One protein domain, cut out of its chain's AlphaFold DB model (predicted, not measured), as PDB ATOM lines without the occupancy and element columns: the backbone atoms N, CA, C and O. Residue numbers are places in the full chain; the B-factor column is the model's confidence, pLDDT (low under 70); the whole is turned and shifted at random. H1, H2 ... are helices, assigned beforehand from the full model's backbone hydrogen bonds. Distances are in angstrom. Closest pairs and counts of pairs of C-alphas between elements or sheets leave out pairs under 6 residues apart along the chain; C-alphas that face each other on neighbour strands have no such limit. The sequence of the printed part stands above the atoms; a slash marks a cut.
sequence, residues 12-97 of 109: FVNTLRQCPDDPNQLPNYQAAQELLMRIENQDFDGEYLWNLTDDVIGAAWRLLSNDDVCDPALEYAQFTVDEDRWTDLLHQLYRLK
ATOM      1  N   PHE A  12     -10.087 -32.996 270.749       64.81
ATOM      2  CA  PHE A  12     -10.163 -31.578 271.084       64.81
ATOM      3  C   PHE A  12     -10.037 -31.334 272.596       64.81
ATOM      4  O   PHE A  12      -9.169 -30.582 273.032       64.81
ATOM      5  N   VAL A  13     -10.822 -32.034 273.423       66.69
ATOM      6  CA  VAL A  13     -10.739 -31.933 274.891       66.69
ATOM      7  C   VAL A  13      -9.379 -32.413 275.413       66.69
ATOM      8  O   VAL A  13      -8.863 -31.857 276.382       66.69
ATOM      9  N   ASN A  14      -8.768 -33.426 274.795       66.06
ATOM     10  CA  ASN A  14      -7.429 -33.880 275.172       66.06
ATOM     11  C   ASN A  14      -6.325 -32.900 274.747       66.06
ATOM     12  O   ASN A  14      -5.434 -32.631 275.551       66.06
ATOM     13  N   THR A  15      -6.402 -32.303 273.558       65.94
ATOM     14  CA  THR A  15      -5.525 -31.217 273.103       65.94
ATOM     15  C   THR A  15      -5.631 -30.034 274.062       65.94
ATOM     16  O   THR A  15      -4.616 -29.540 274.556       65.94
ATOM     17  N   LEU A  16      -6.851 -29.662 274.462       65.44
ATOM     18  CA  LEU A  16      -7.097 -28.657 275.500       65.44
ATOM     19  C   LEU A  16      -6.544 -29.032 276.874       65.44
ATOM     20  O   LEU A  16      -6.435 -28.169 277.729       65.44
ATOM     21  N   ARG A  17      -6.186 -30.286 277.141       68.25
ATOM     22  CA  ARG A  17      -5.518 -30.671 278.395       68.25
ATOM     23  C   ARG A  17      -4.004 -30.702 278.255       68.25
ATOM     24  O   ARG A  17      -3.317 -30.426 279.229       68.25
ATOM     25  N   GLN A  18      -3.497 -30.996 277.060       67.31
ATOM     26  CA  GLN A  18      -2.070 -31.197 276.789       67.31
ATOM     27  C   GLN A  18      -1.348 -29.954 276.259       67.31
ATOM     28  O   GLN A  18      -0.124 -29.900 276.338       67.31
ATOM     29  N   CYS A  19      -2.069 -28.959 275.733       63.78
ATOM     30  CA  CYS A  19      -1.447 -27.716 275.283       63.78
ATOM     31  C   CYS A  19      -0.756 -26.985 276.456       63.78
ATOM     32  O   CYS A  19      -1.332 -26.931 277.545       63.78
ATOM     33  N   PRO A  20       0.434 -26.412 276.247       65.50
ATOM     34  CA  PRO A  20       1.132 -25.640 277.268       65.50
ATOM     35  C   PRO A  20       0.356 -24.382 277.678       65.50
ATOM     36  O   PRO A  20      -0.408 -23.828 276.889       65.50
ATOM     37  N   ASP A  21       0.575 -23.933 278.916       65.19
ATOM     38  CA  ASP A  21      -0.007 -22.690 279.444       65.19
ATOM     39  C   ASP A  21       0.698 -21.438 278.887       65.19
ATOM     40  O   ASP A  21       0.124 -20.354 278.887       65.19
ATOM     41  N   ASP A  22       1.930 -21.578 278.378       67.38
ATOM     42  CA  ASP A  22       2.645 -20.491 277.703       67.38
ATOM     43  C   ASP A  22       2.175 -20.375 276.240       67.38
ATOM     44  O   ASP A  22       2.408 -21.305 275.453       67.38
ATOM     45  N   PRO A  23       1.565 -19.242 275.838       65.25
ATOM     46  CA  PRO A  23       1.106 -19.014 274.472       65.25
ATOM     47  C   PRO A  23       2.218 -19.185 273.428       65.25
ATOM     48  O   PRO A  23       1.975 -19.739 272.357       65.25
ATOM     49  N   ASN A  24       3.461 -18.816 273.753       66.88
ATOM     50  CA  ASN A  24       4.597 -18.926 272.832       66.88
ATOM     51  C   ASN A  24       5.040 -20.375 272.587       66.88
ATOM     52  O   ASN A  24       5.836 -20.639 271.685       66.88
ATOM     53  N   GLN A  25       4.547 -21.315 273.395       69.75
ATOM     54  CA  GLN A  25       4.837 -22.741 273.282       69.75
ATOM     55  C   GLN A  25       3.672 -23.519 272.666       69.75
ATOM     56  O   GLN A  25       3.805 -24.724 272.434       69.75
ATOM     57  N   LEU A  26       2.541 -22.861 272.381       69.81
ATOM     58  CA  LEU A  26       1.388 -23.519 271.781       69.81
ATOM     59  C   LEU A  26       1.730 -23.994 270.358       69.81
ATOM     60  O   LEU A  26       2.090 -23.180 269.497       69.81
ATOM     61  N   PRO A  27       1.582 -25.297 270.060       69.31
ATOM     62  CA  PRO A  27       1.630 -25.756 268.682       69.31
ATOM     63  C   PRO A  27       0.540 -25.034 267.882       69.31
ATOM     64  O   PRO A  27      -0.596 -24.904 268.327       69.31
ATOM     65  N   ASN A  28       0.902 -24.544 266.695       78.56
ATOM     66  CA  ASN A  28       0.020 -23.776 265.813       78.56
ATOM     67  C   ASN A  28      -0.472 -22.422 266.376       78.56
ATOM     68  O   ASN A  28      -1.486 -21.915 265.901       78.56
ATOM     69  N   TYR A  29       0.261 -21.797 267.310       80.94
ATOM     70  CA  TYR A  29      -0.047 -20.463 267.860       80.94
ATOM     71  C   TYR A  29      -0.439 -19.424 266.794       80.94
ATOM     72  O   TYR A  29      -1.468 -18.770 266.916       80.94
ATOM     73  N   GLN A  30       0.333 -19.314 265.707       81.69
ATOM     74  CA  GLN A  30       0.043 -18.362 264.625       81.69
ATOM     75  C   GLN A  30      -1.279 -18.659 263.904       81.69
ATOM     76  O   GLN A  30      -2.037 -17.742 263.608       81.69
ATOM     77  N   ALA A  31      -1.582 -19.935 263.649       83.88
ATOM     78  CA  ALA A  31      -2.842 -20.325 263.019       83.88
ATOM     79  C   ALA A  31      -4.034 -20.101 263.963       83.88
ATOM     80  O   ALA A  31      -5.115 -19.731 263.515       83.88
ATOM     81  N   ALA A  32      -3.829 -20.277 265.271       84.81
ATOM     82  CA  ALA A  32      -4.822 -19.969 266.291       84.81
ATOM     83  C   ALA A  32      -5.091 -18.458 266.396       84.81
ATOM     84  O   ALA A  32      -6.248 -18.054 266.440       84.81
ATOM     85  N   GLN A  33      -4.050 -17.621 266.361       83.31
ATOM     86  CA  GLN A  33      -4.199 -16.164 266.272       83.31
ATOM     87  C   GLN A  33      -4.962 -15.743 265.012       83.31
ATOM     88  O   GLN A  33      -5.875 -14.925 265.091       83.31
ATOM     89  N   GLU A  34      -4.618 -16.313 263.854       86.69
ATOM     90  CA  GLU A  34      -5.321 -16.033 262.599       86.69
ATOM     91  C   GLU A  34      -6.801 -16.426 262.682       86.69
ATOM     92  O   GLU A  34      -7.664 -15.653 262.265       86.69
ATOM     93  N   LEU A  35      -7.099 -17.587 263.272       87.62
ATOM     94  CA  LEU A  35      -8.469 -18.028 263.512       87.62
ATOM     95  C   LEU A  35      -9.224 -17.010 264.373       87.62
ATOM     96  O   LEU A  35     -10.315 -16.596 263.993       87.62
ATOM     97  N   LEU A  36      -8.643 -16.558 265.486       86.62
ATOM     98  CA  LEU A  36      -9.272 -15.571 266.371       86.62
ATOM     99  C   LEU A  36      -9.529 -14.230 265.672       86.62
ATOM    100  O   LEU A  36     -10.630 -13.694 265.782       86.62
ATOM    101  N   MET A  37      -8.575 -13.735 264.879       85.44
ATOM    102  CA  MET A  37      -8.777 -12.527 264.070       85.44
ATOM    103  C   MET A  37      -9.893 -12.707 263.035       85.44
ATOM    104  O   MET A  37     -10.669 -11.787 262.782       85.44
ATOM    105  N   ARG A  38     -10.018 -13.888 262.428       85.81
ATOM    106  CA  ARG A  38     -11.128 -14.185 261.512       85.81
ATOM    107  C   ARG A  38     -12.468 -14.262 262.250       85.81
ATOM    108  O   ARG A  38     -13.463 -13.800 261.700       85.81
ATOM    109  N   ILE A  39     -12.491 -14.734 263.506       85.44
ATOM    110  CA  ILE A  39     -13.678 -14.682 264.394       85.44
ATOM    111  C   ILE A  39     -14.115 -13.274 264.710       85.44
ATOM    112  O   ILE A  39     -15.305 -12.948 264.640       85.44
ATOM    113  N   GLU A  40     -13.156 -12.416 264.983       82.94
ATOM    114  CA  GLU A  40     -13.425 -11.010 265.178       82.94
ATOM    115  C   GLU A  40     -14.037 -10.365 263.919       82.94
ATOM    116  O   GLU A  40     -15.061  -9.679 264.001       82.94
ATOM    117  N   ASN A  41     -13.452 -10.643 262.753       82.88
ATOM    118  CA  ASN A  41     -13.847 -10.048 261.478       82.88
ATOM    119  C   ASN A  41     -15.045 -10.734 260.799       82.88
ATOM    120  O   ASN A  41     -15.483 -10.273 259.746       82.88
ATOM    121  N   GLN A  42     -15.590 -11.804 261.393       76.75
ATOM    122  CA  GLN A  42     -16.630 -12.657 260.796       76.75
ATOM    123  C   GLN A  42     -16.234 -13.210 259.411       76.75
ATOM    124  O   GLN A  42     -17.083 -13.424 258.546       76.75
ATOM    125  N   ASP A  43     -14.935 -13.438 259.206       78.00
ATOM    126  CA  ASP A  43     -14.331 -13.794 257.920       78.00
ATOM    127  C   ASP A  43     -13.853 -15.254 257.900       78.00
ATOM    128  O   ASP A  43     -12.659 -15.569 257.851       78.00
ATOM    129  N   PHE A  44     -14.819 -16.167 257.971       73.56
ATOM    130  CA  PHE A  44     -14.608 -17.609 257.818       73.56
ATOM    131  C   PHE A  44     -15.364 -18.095 256.598       73.56
ATOM    132  O   PHE A  44     -16.519 -18.520 256.669       73.56
ATOM    133  N   ASP A  45     -14.702 -18.029 255.453       77.44
ATOM    134  CA  ASP A  45     -15.171 -18.784 254.311       77.44
ATOM    135  C   ASP A  45     -15.077 -20.296 254.590       77.44
ATOM    136  O   ASP A  45     -14.366 -20.780 255.480       77.44
ATOM    137  N   GLY A  46     -15.847 -21.070 253.825       71.44
ATOM    138  CA  GLY A  46     -15.857 -22.517 253.985       71.44
ATOM    139  C   GLY A  46     -14.470 -23.129 253.778       71.44
ATOM    140  O   GLY A  46     -14.123 -24.059 254.492       71.44
ATOM    141  N   GLU A  47     -13.671 -22.619 252.834       77.62
ATOM    142  CA  GLU A  47     -12.347 -23.162 252.489       77.62
ATOM    143  C   GLU A  47     -11.346 -23.043 253.643       77.62
ATOM    144  O   GLU A  47     -10.594 -23.982 253.907       77.62
ATOM    145  N   TYR A  48     -11.375 -21.933 254.373       80.38
ATOM    146  CA  TYR A  48     -10.598 -21.752 255.586       80.38
ATOM    147  C   TYR A  48     -11.038 -22.740 256.667       80.38
ATOM    148  O   TYR A  48     -10.206 -23.479 257.197       80.38
ATOM    149  N   LEU A  49     -12.349 -22.833 256.928       77.12
ATOM    150  CA  LEU A  49     -12.904 -23.776 257.905       77.12
ATOM    151  C   LEU A  49     -12.559 -25.238 257.569       77.12
ATOM    152  O   LEU A  49     -12.295 -26.026 258.473       77.12
ATOM    153  N   TRP A  50     -12.493 -25.591 256.281       77.44
ATOM    154  CA  TRP A  50     -12.086 -26.915 255.791       77.44
ATOM    155  C   TRP A  50     -10.631 -27.286 256.103       77.44
ATOM    156  O   TRP A  50     -10.301 -28.473 256.109       77.44
ATOM    157  N   ASN A  51      -9.765 -26.299 256.329       77.12
ATOM    158  CA  ASN A  51      -8.344 -26.502 256.604       77.12
ATOM    159  C   ASN A  51      -8.002 -26.409 258.101       77.12
ATOM    160  O   ASN A  51      -6.840 -26.596 258.470       77.12
ATOM    161  N   LEU A  52      -8.986 -26.137 258.966       80.62
ATOM    162  CA  LEU A  52      -8.781 -26.102 260.411       80.62
ATOM    163  C   LEU A  52      -8.598 -27.512 260.980       80.62
ATOM    164  O   LEU A  52      -9.266 -28.462 260.578       80.62
ATOM    165  N   THR A  53      -7.705 -27.635 261.957       81.38
ATOM    166  CA  THR A  53      -7.503 -28.869 262.725       81.38
ATOM    167  C   THR A  53      -7.957 -28.676 264.167       81.38
ATOM    168  O   THR A  53      -7.981 -27.551 264.675       81.38
ATOM    169  N   ASP A  54      -8.255 -29.782 264.851       77.25
ATOM    170  CA  ASP A  54      -8.613 -29.777 266.277       77.25
ATOM    171  C   ASP A  54      -7.545 -29.083 267.138       77.25
ATOM    172  O   ASP A  54      -7.877 -28.401 268.110       77.25
ATOM    173  N   ASP A  55      -6.275 -29.174 266.732       79.38
ATOM    174  CA  ASP A  55      -5.157 -28.506 267.399       79.38
ATOM    175  C   ASP A  55      -5.214 -26.980 267.282       79.38
ATOM    176  O   ASP A  55      -4.961 -26.280 268.261       79.38
ATOM    177  N   VAL A  56      -5.583 -26.450 266.110       83.25
ATOM    178  CA  VAL A  56      -5.719 -24.999 265.889       83.25
ATOM    179  C   VAL A  56      -6.906 -24.444 266.674       83.25
ATOM    180  O   VAL A  56      -6.779 -23.411 267.332       83.25
ATOM    181  N   ILE A  57      -8.042 -25.147 266.657       82.88
ATOM    182  CA  ILE A  57      -9.249 -24.742 267.394       82.88
ATOM    183  C   ILE A  57      -8.979 -24.790 268.906       82.88
ATOM    184  O   ILE A  57      -9.344 -23.867 269.636       82.88
ATOM    185  N   GLY A  58      -8.300 -25.837 269.386       78.25
ATOM    186  CA  GLY A  58      -7.933 -25.983 270.796       78.25
ATOM    187  C   GLY A  58      -6.955 -24.906 271.266       78.25
ATOM    188  O   GLY A  58      -7.143 -24.318 272.332       78.25
ATOM    189  N   ALA A  59      -5.939 -24.596 270.458       81.31
ATOM    190  CA  ALA A  59      -5.013 -23.508 270.745       81.31
ATOM    191  C   ALA A  59      -5.734 -22.149 270.798       81.31
ATOM    192  O   ALA A  59      -5.517 -21.396 271.743       81.31
ATOM    193  N   ALA A  60      -6.646 -21.863 269.863       85.12
ATOM    194  CA  ALA A  60      -7.415 -20.614 269.847       85.12
ATOM    195  C   ALA A  60      -8.298 -20.445 271.094       85.12
ATOM    196  O   ALA A  60      -8.299 -19.379 271.707       85.12
ATOM    197  N   TRP A  61      -8.982 -21.506 271.529       82.06
ATOM    198  CA  TRP A  61      -9.771 -21.481 272.765       82.06
ATOM    199  C   TRP A  61      -8.917 -21.161 273.996       82.06
ATOM    200  O   TRP A  61      -9.307 -20.360 274.849       82.06
ATOM    201  N   ARG A  62      -7.730 -21.772 274.095       77.44
ATOM    202  CA  ARG A  62      -6.808 -21.499 275.203       77.44
ATOM    203  C   ARG A  62      -6.271 -20.078 275.178       77.44
ATOM    204  O   ARG A  62      -6.158 -19.489 276.242       77.44
ATOM    205  N   LEU A  63      -5.977 -19.528 274.002       80.25
ATOM    206  CA  LEU A  63      -5.561 -18.132 273.874       80.25
ATOM    207  C   LEU A  63      -6.643 -17.166 274.350       80.25
ATOM    208  O   LEU A  63      -6.314 -16.200 275.024       80.25
ATOM    209  N   LEU A  64      -7.920 -17.449 274.080       78.75
ATOM    210  CA  LEU A  64      -9.025 -16.660 274.635       78.75
ATOM    211  C   LEU A  64      -9.167 -16.811 276.154       78.75
ATOM    212  O   LEU A  64      -9.581 -15.880 276.828       78.75
ATOM    213  N   SER A  65      -8.835 -17.985 276.687       75.69
ATOM    214  CA  SER A  65      -8.988 -18.302 278.112       75.69
ATOM    215  C   SER A  65      -7.770 -17.922 278.967       75.69
ATOM    216  O   SER A  65      -7.769 -18.213 280.163       75.69
ATOM    217  N   ASN A  66      -6.708 -17.375 278.369       73.62
ATOM    218  CA  ASN A  66      -5.440 -17.116 279.044       73.62
ATOM    219  C   ASN A  66      -5.223 -15.613 279.259       73.62
ATOM    220  O   ASN A  66      -4.863 -14.894 278.331       73.62
ATOM    221  N   ASP A  67      -5.392 -15.164 280.501       65.62
ATOM    222  CA  ASP A  67      -5.274 -13.753 280.888       65.62
ATOM    223  C   ASP A  67      -3.825 -13.217 280.855       65.62
ATOM    224  O   ASP A  67      -3.616 -12.007 280.913       65.62
ATOM    225  N   ASP A  68      -2.813 -14.089 280.748       66.12
ATOM    226  CA  ASP A  68      -1.388 -13.712 280.789       66.12
ATOM    227  C   ASP A  68      -0.780 -13.453 279.391       66.12
ATOM    228  O   ASP A  68       0.435 -13.274 279.235       66.12
ATOM    229  N   VAL A  69      -1.601 -13.445 278.338       66.94
ATOM    230  CA  VAL A  69      -1.142 -13.261 276.956       66.94
ATOM    231  C   VAL A  69      -0.850 -11.786 276.671       66.94
ATOM    232  O   VAL A  69      -1.753 -10.980 276.481       66.94
ATOM    233  N   CYS A  70       0.430 -11.431 276.548       64.50
ATOM    234  CA  CYS A  70       0.862 -10.068 276.218       64.50
ATOM    235  C   CYS A  70       0.980  -9.853 274.694       64.50
ATOM    236  O   CYS A  70       2.056  -9.551 274.173       64.50
ATOM    237  N   ASP A  71      -0.123 -10.057 273.966       72.50
ATOM    238  CA  ASP A  71      -0.233  -9.771 272.529       72.50
ATOM    239  C   ASP A  71      -1.461  -8.875 272.281       72.50
ATOM    240  O   ASP A  71      -2.581  -9.300 272.567       72.50
ATOM    241  N   PRO A  72      -1.290  -7.651 271.739       71.69
ATOM    242  CA  PRO A  72      -2.390  -6.703 271.556       71.69
ATOM    243  C   PRO A  72      -3.542  -7.228 270.692       71.69
ATOM    244  O   PRO A  72      -4.688  -6.832 270.900       71.69
ATOM    245  N   ALA A  73      -3.258  -8.093 269.713       69.56
ATOM    246  CA  ALA A  73      -4.295  -8.680 268.869       69.56
ATOM    247  C   ALA A  73      -5.107  -9.730 269.640       69.56
ATOM    248  O   ALA A  73      -6.314  -9.847 269.440       69.56
ATOM    249  N   LEU A  74      -4.460 -10.464 270.550       74.12
ATOM    250  CA  LEU A  74      -5.122 -11.460 271.389       74.12
ATOM    251  C   LEU A  74      -5.883 -10.838 272.553       74.12
ATOM    252  O   LEU A  74      -7.006 -11.260 272.788       74.12
ATOM    253  N   GLU A  75      -5.340  -9.813 273.215       74.38
ATOM    254  CA  GLU A  75      -6.097  -9.040 274.210       74.38
ATOM    255  C   GLU A  75      -7.379  -8.491 273.576       74.38
ATOM    256  O   GLU A  75      -8.473  -8.660 274.107       74.38
ATOM    257  N   TYR A  76      -7.275  -7.886 272.389       75.31
ATOM    258  CA  TYR A  76      -8.450  -7.374 271.691       75.31
ATOM    259  C   TYR A  76      -9.445  -8.488 271.330       75.31
ATOM    260  O   TYR A  76     -10.650  -8.332 271.555       75.31
ATOM    261  N   ALA A  77      -8.960  -9.629 270.833       74.06
ATOM    262  CA  ALA A  77      -9.795 -10.793 270.548       74.06
ATOM    263  C   ALA A  77     -10.477 -11.345 271.814       74.06
ATOM    264  O   ALA A  77     -11.652 -11.677 271.756       74.06
ATOM    265  N   GLN A  78      -9.808 -11.379 272.970       75.81
ATOM    266  CA  GLN A  78     -10.402 -11.793 274.251       75.81
ATOM    267  C   GLN A  78     -11.582 -10.906 274.664       75.81
ATOM    268  O   GLN A  78     -12.578 -11.400 275.185       75.81
ATOM    269  N   PHE A  79     -11.502  -9.598 274.404       73.50
ATOM    270  CA  PHE A  79     -12.599  -8.674 274.703       73.50
ATOM    271  C   PHE A  79     -13.748  -8.726 273.691       73.50
ATOM    272  O   PHE A  79     -14.852  -8.282 274.009       73.50
ATOM    273  N   THR A  80     -13.499  -9.195 272.466       78.56
ATOM    274  CA  THR A  80     -14.448  -9.071 271.344       78.56
ATOM    275  C   THR A  80     -15.023 -10.390 270.849       78.56
ATOM    276  O   THR A  80     -16.132 -10.396 270.309       78.56
ATOM    277  N   VAL A  81     -14.305 -11.496 271.027       81.56
ATOM    278  CA  VAL A  81     -14.783 -12.850 270.765       81.56
ATOM    279  C   VAL A  81     -15.536 -13.326 272.002       81.56
ATOM    280  O   VAL A  81     -14.957 -13.836 272.955       81.56
ATOM    281  N   ASP A  82     -16.848 -13.115 271.982       80.31
ATOM    282  CA  ASP A  82     -17.766 -13.610 273.001       80.31
ATOM    283  C   ASP A  82     -18.156 -15.086 272.775       80.31
ATOM    284  O   ASP A  82     -17.795 -15.731 271.782       80.31
ATOM    285  N   GLU A  83     -18.906 -15.633 273.735       77.44
ATOM    286  CA  GLU A  83     -19.420 -17.007 273.693       77.44
ATOM    287  C   GLU A  83     -20.331 -17.245 272.475       77.44
ATOM    288  O   GLU A  83     -20.328 -18.343 271.912       77.44
ATOM    289  N   ASP A  84     -21.052 -16.216 272.015       82.50
ATOM    290  CA  ASP A  84     -21.948 -16.291 270.859       82.50
ATOM    291  C   ASP A  84     -21.158 -16.474 269.552       82.50
ATOM    292  O   ASP A  84     -21.445 -17.386 268.776       82.50
ATOM    293  N   ARG A  85     -20.097 -15.689 269.326       83.69
ATOM    294  CA  ARG A  85     -19.218 -15.824 268.148       83.69
ATOM    295  C   ARG A  85     -18.494 -17.161 268.112       83.69
ATOM    296  O   ARG A  85     -18.350 -17.768 267.048       83.69
ATOM    297  N   TRP A  86     -18.040 -17.634 269.270       85.12
ATOM    298  CA  TRP A  86     -17.445 -18.961 269.373       85.12
ATOM    299  C   TRP A  86     -18.471 -20.055 269.050       85.12
ATOM    300  O   TRP A  86     -18.189 -20.991 268.297       85.12
ATOM    301  N   THR A  87     -19.693 -19.904 269.558       83.25
ATOM    302  CA  THR A  87     -20.816 -20.799 269.268       83.25
ATOM    303  C   THR A  87     -21.169 -20.805 267.778       83.25
ATOM    304  O   THR A  87     -21.415 -21.872 267.215       83.25
ATOM    305  N   ASP A  88     -21.127 -19.659 267.103       83.94
ATOM    306  CA  ASP A  88     -21.346 -19.551 265.659       83.94
ATOM    307  C   ASP A  88     -20.270 -20.272 264.841       83.94
ATOM    308  O   ASP A  88     -20.603 -20.996 263.897       83.94
ATOM    309  N   LEU A  89     -18.990 -20.145 265.214       83.94
ATOM    310  CA  LEU A  89     -17.906 -20.916 264.597       83.94
ATOM    311  C   LEU A  89     -18.162 -22.421 264.748       83.94
ATOM    312  O   LEU A  89     -18.125 -23.158 263.761       83.94
ATOM    313  N   LEU A  90     -18.468 -22.881 265.965       81.56
ATOM    314  CA  LEU A  90     -18.770 -24.289 266.220       81.56
ATOM    315  C   LEU A  90     -19.971 -24.760 265.391       81.56
ATOM    316  O   LEU A  90     -19.902 -25.824 264.777       81.56
ATOM    317  N   HIS A  91     -21.045 -23.972 265.302       80.62
ATOM    318  CA  HIS A  91     -22.193 -24.287 264.449       80.62
ATOM    319  C   HIS A  91     -21.811 -24.402 262.970       80.62
ATOM    320  O   HIS A  91     -22.293 -25.307 262.287       80.62
ATOM    321  N   GLN A  92     -20.954 -23.521 262.457       78.69
ATOM    322  CA  GLN A  92     -20.481 -23.591 261.073       78.69
ATOM    323  C   GLN A  92     -19.628 -24.839 260.827       78.69
ATOM    324  O   GLN A  92     -19.863 -25.551 259.849       78.69
ATOM    325  N   LEU A  93     -18.725 -25.178 261.749       76.81
ATOM    326  CA  LEU A  93     -17.945 -26.419 261.707       76.81
ATOM    327  C   LEU A  93     -18.860 -27.656 261.738       76.81
ATOM    328  O   LEU A  93     -18.686 -28.581 260.940       76.81
ATOM    329  N   TYR A  94     -19.895 -27.652 262.585       70.44
ATOM    330  CA  TYR A  94     -20.911 -28.708 262.619       70.44
ATOM    331  C   TYR A  94     -21.696 -28.808 261.312       70.44
ATOM    332  O   TYR A  94     -21.978 -29.917 260.867       70.44
ATOM    333  N   ARG A  95     -22.044 -27.687 260.672       69.00
ATOM    334  CA  ARG A  95     -22.737 -27.682 259.373       69.00
ATOM    335  C   ARG A  95     -21.869 -28.247 258.254       69.00
ATOM    336  O   ARG A  95     -22.385 -28.977 257.412       69.00
ATOM    337  N   LEU A  96     -20.570 -27.951 258.261       66.25
ATOM    338  CA  LEU A  96     -19.616 -28.519 257.305       66.25
ATOM    339  C   LEU A  96     -19.439 -30.026 257.526       66.25
ATOM    340  O   LEU A  96     -19.432 -30.790 256.564       66.25
ATOM    341  N   LYS A  97     -19.411 -30.471 258.788       55.28
ATOM    342  CA  LYS A  97     -19.438 -31.895 259.156       55.28
ATOM    343  C   LYS A  97     -20.755 -32.577 258.755       55.28
ATOM    344  O   LYS A  97     -20.746 -33.704 258.277       55.28
TER     345      LYS A  97
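AT A GLANCE: This is residues 12 to 97 of the 109 residues of an uncharacterized protein of Alicyclobacillus montanus (UniProt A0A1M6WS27). Look for two helices, H2 and H4, that cross steeply in the middle, with H5 across the last part of H4 and H1 at its other end. H6, the longest helix, makes a separate side wall apart from H4, and little H3 sits near its last residues. The 86 printed residues hold six named helices, H1 to H6 in chain order, and no named strand: all helix, mostly crossed. The whole is compact, with a radius of gyration of the C-alphas of 12.0 A and spans of 33 by 26 by 19 A.

IN THESE COORDINATES: Find C-alpha 83 at (-19.420, -17.007, 273.693); from there H6 runs 20.8 A to C-alpha 97 at (-19.438, -31.895, 259.156). H2, residues 29 to 41, is 18.4 A long, and H4, residues 54 to 64, 15.6 A. H5, residues 72 to 80, is 12.3 A; H1, residues 12 to 18, begins at (-10.163, -31.578, 271.084) and is 9.9 A; H3, residues 46 to 50, is 6.1 A.

HOW THE PARTS SIT: H2 and H4 touch at C-alphas Ala 32 and Ala 60, 4.4 A apart, at a steep tilt of 69 degrees, only just short of about perpendicular. H5 touches H2, Leu 36 to Ala 77 closest at 6.4 A between C-alphas, and touches H4, about perpendicular at 86 degrees, C-alphas Leu 64 and Gln 78 being 5.1 A apart. H1 touches H4, C-alphas Phe 12 and Asp 54 closest at 5.4 A. H6 only just touches H2, through residue 39 of H2 alone, and only just touches H3, each with 3 pairs of C-alphas within 8 A; the closest are Ile 39 and Arg 85, and Leu 49 and Leu 93, both 6.8 A. In H1 to H6 every O i to N i+4 pair is within hydrogen-bond range.

THE WHOLE: The C-alphas farthest apart, Cys 70 and Lys 97, are 34.3 A apart. The printed part has no cut, and no link is long. Confidence is under 70 at residues 12 to 27, 67 to 70, 73 and 95 to 97.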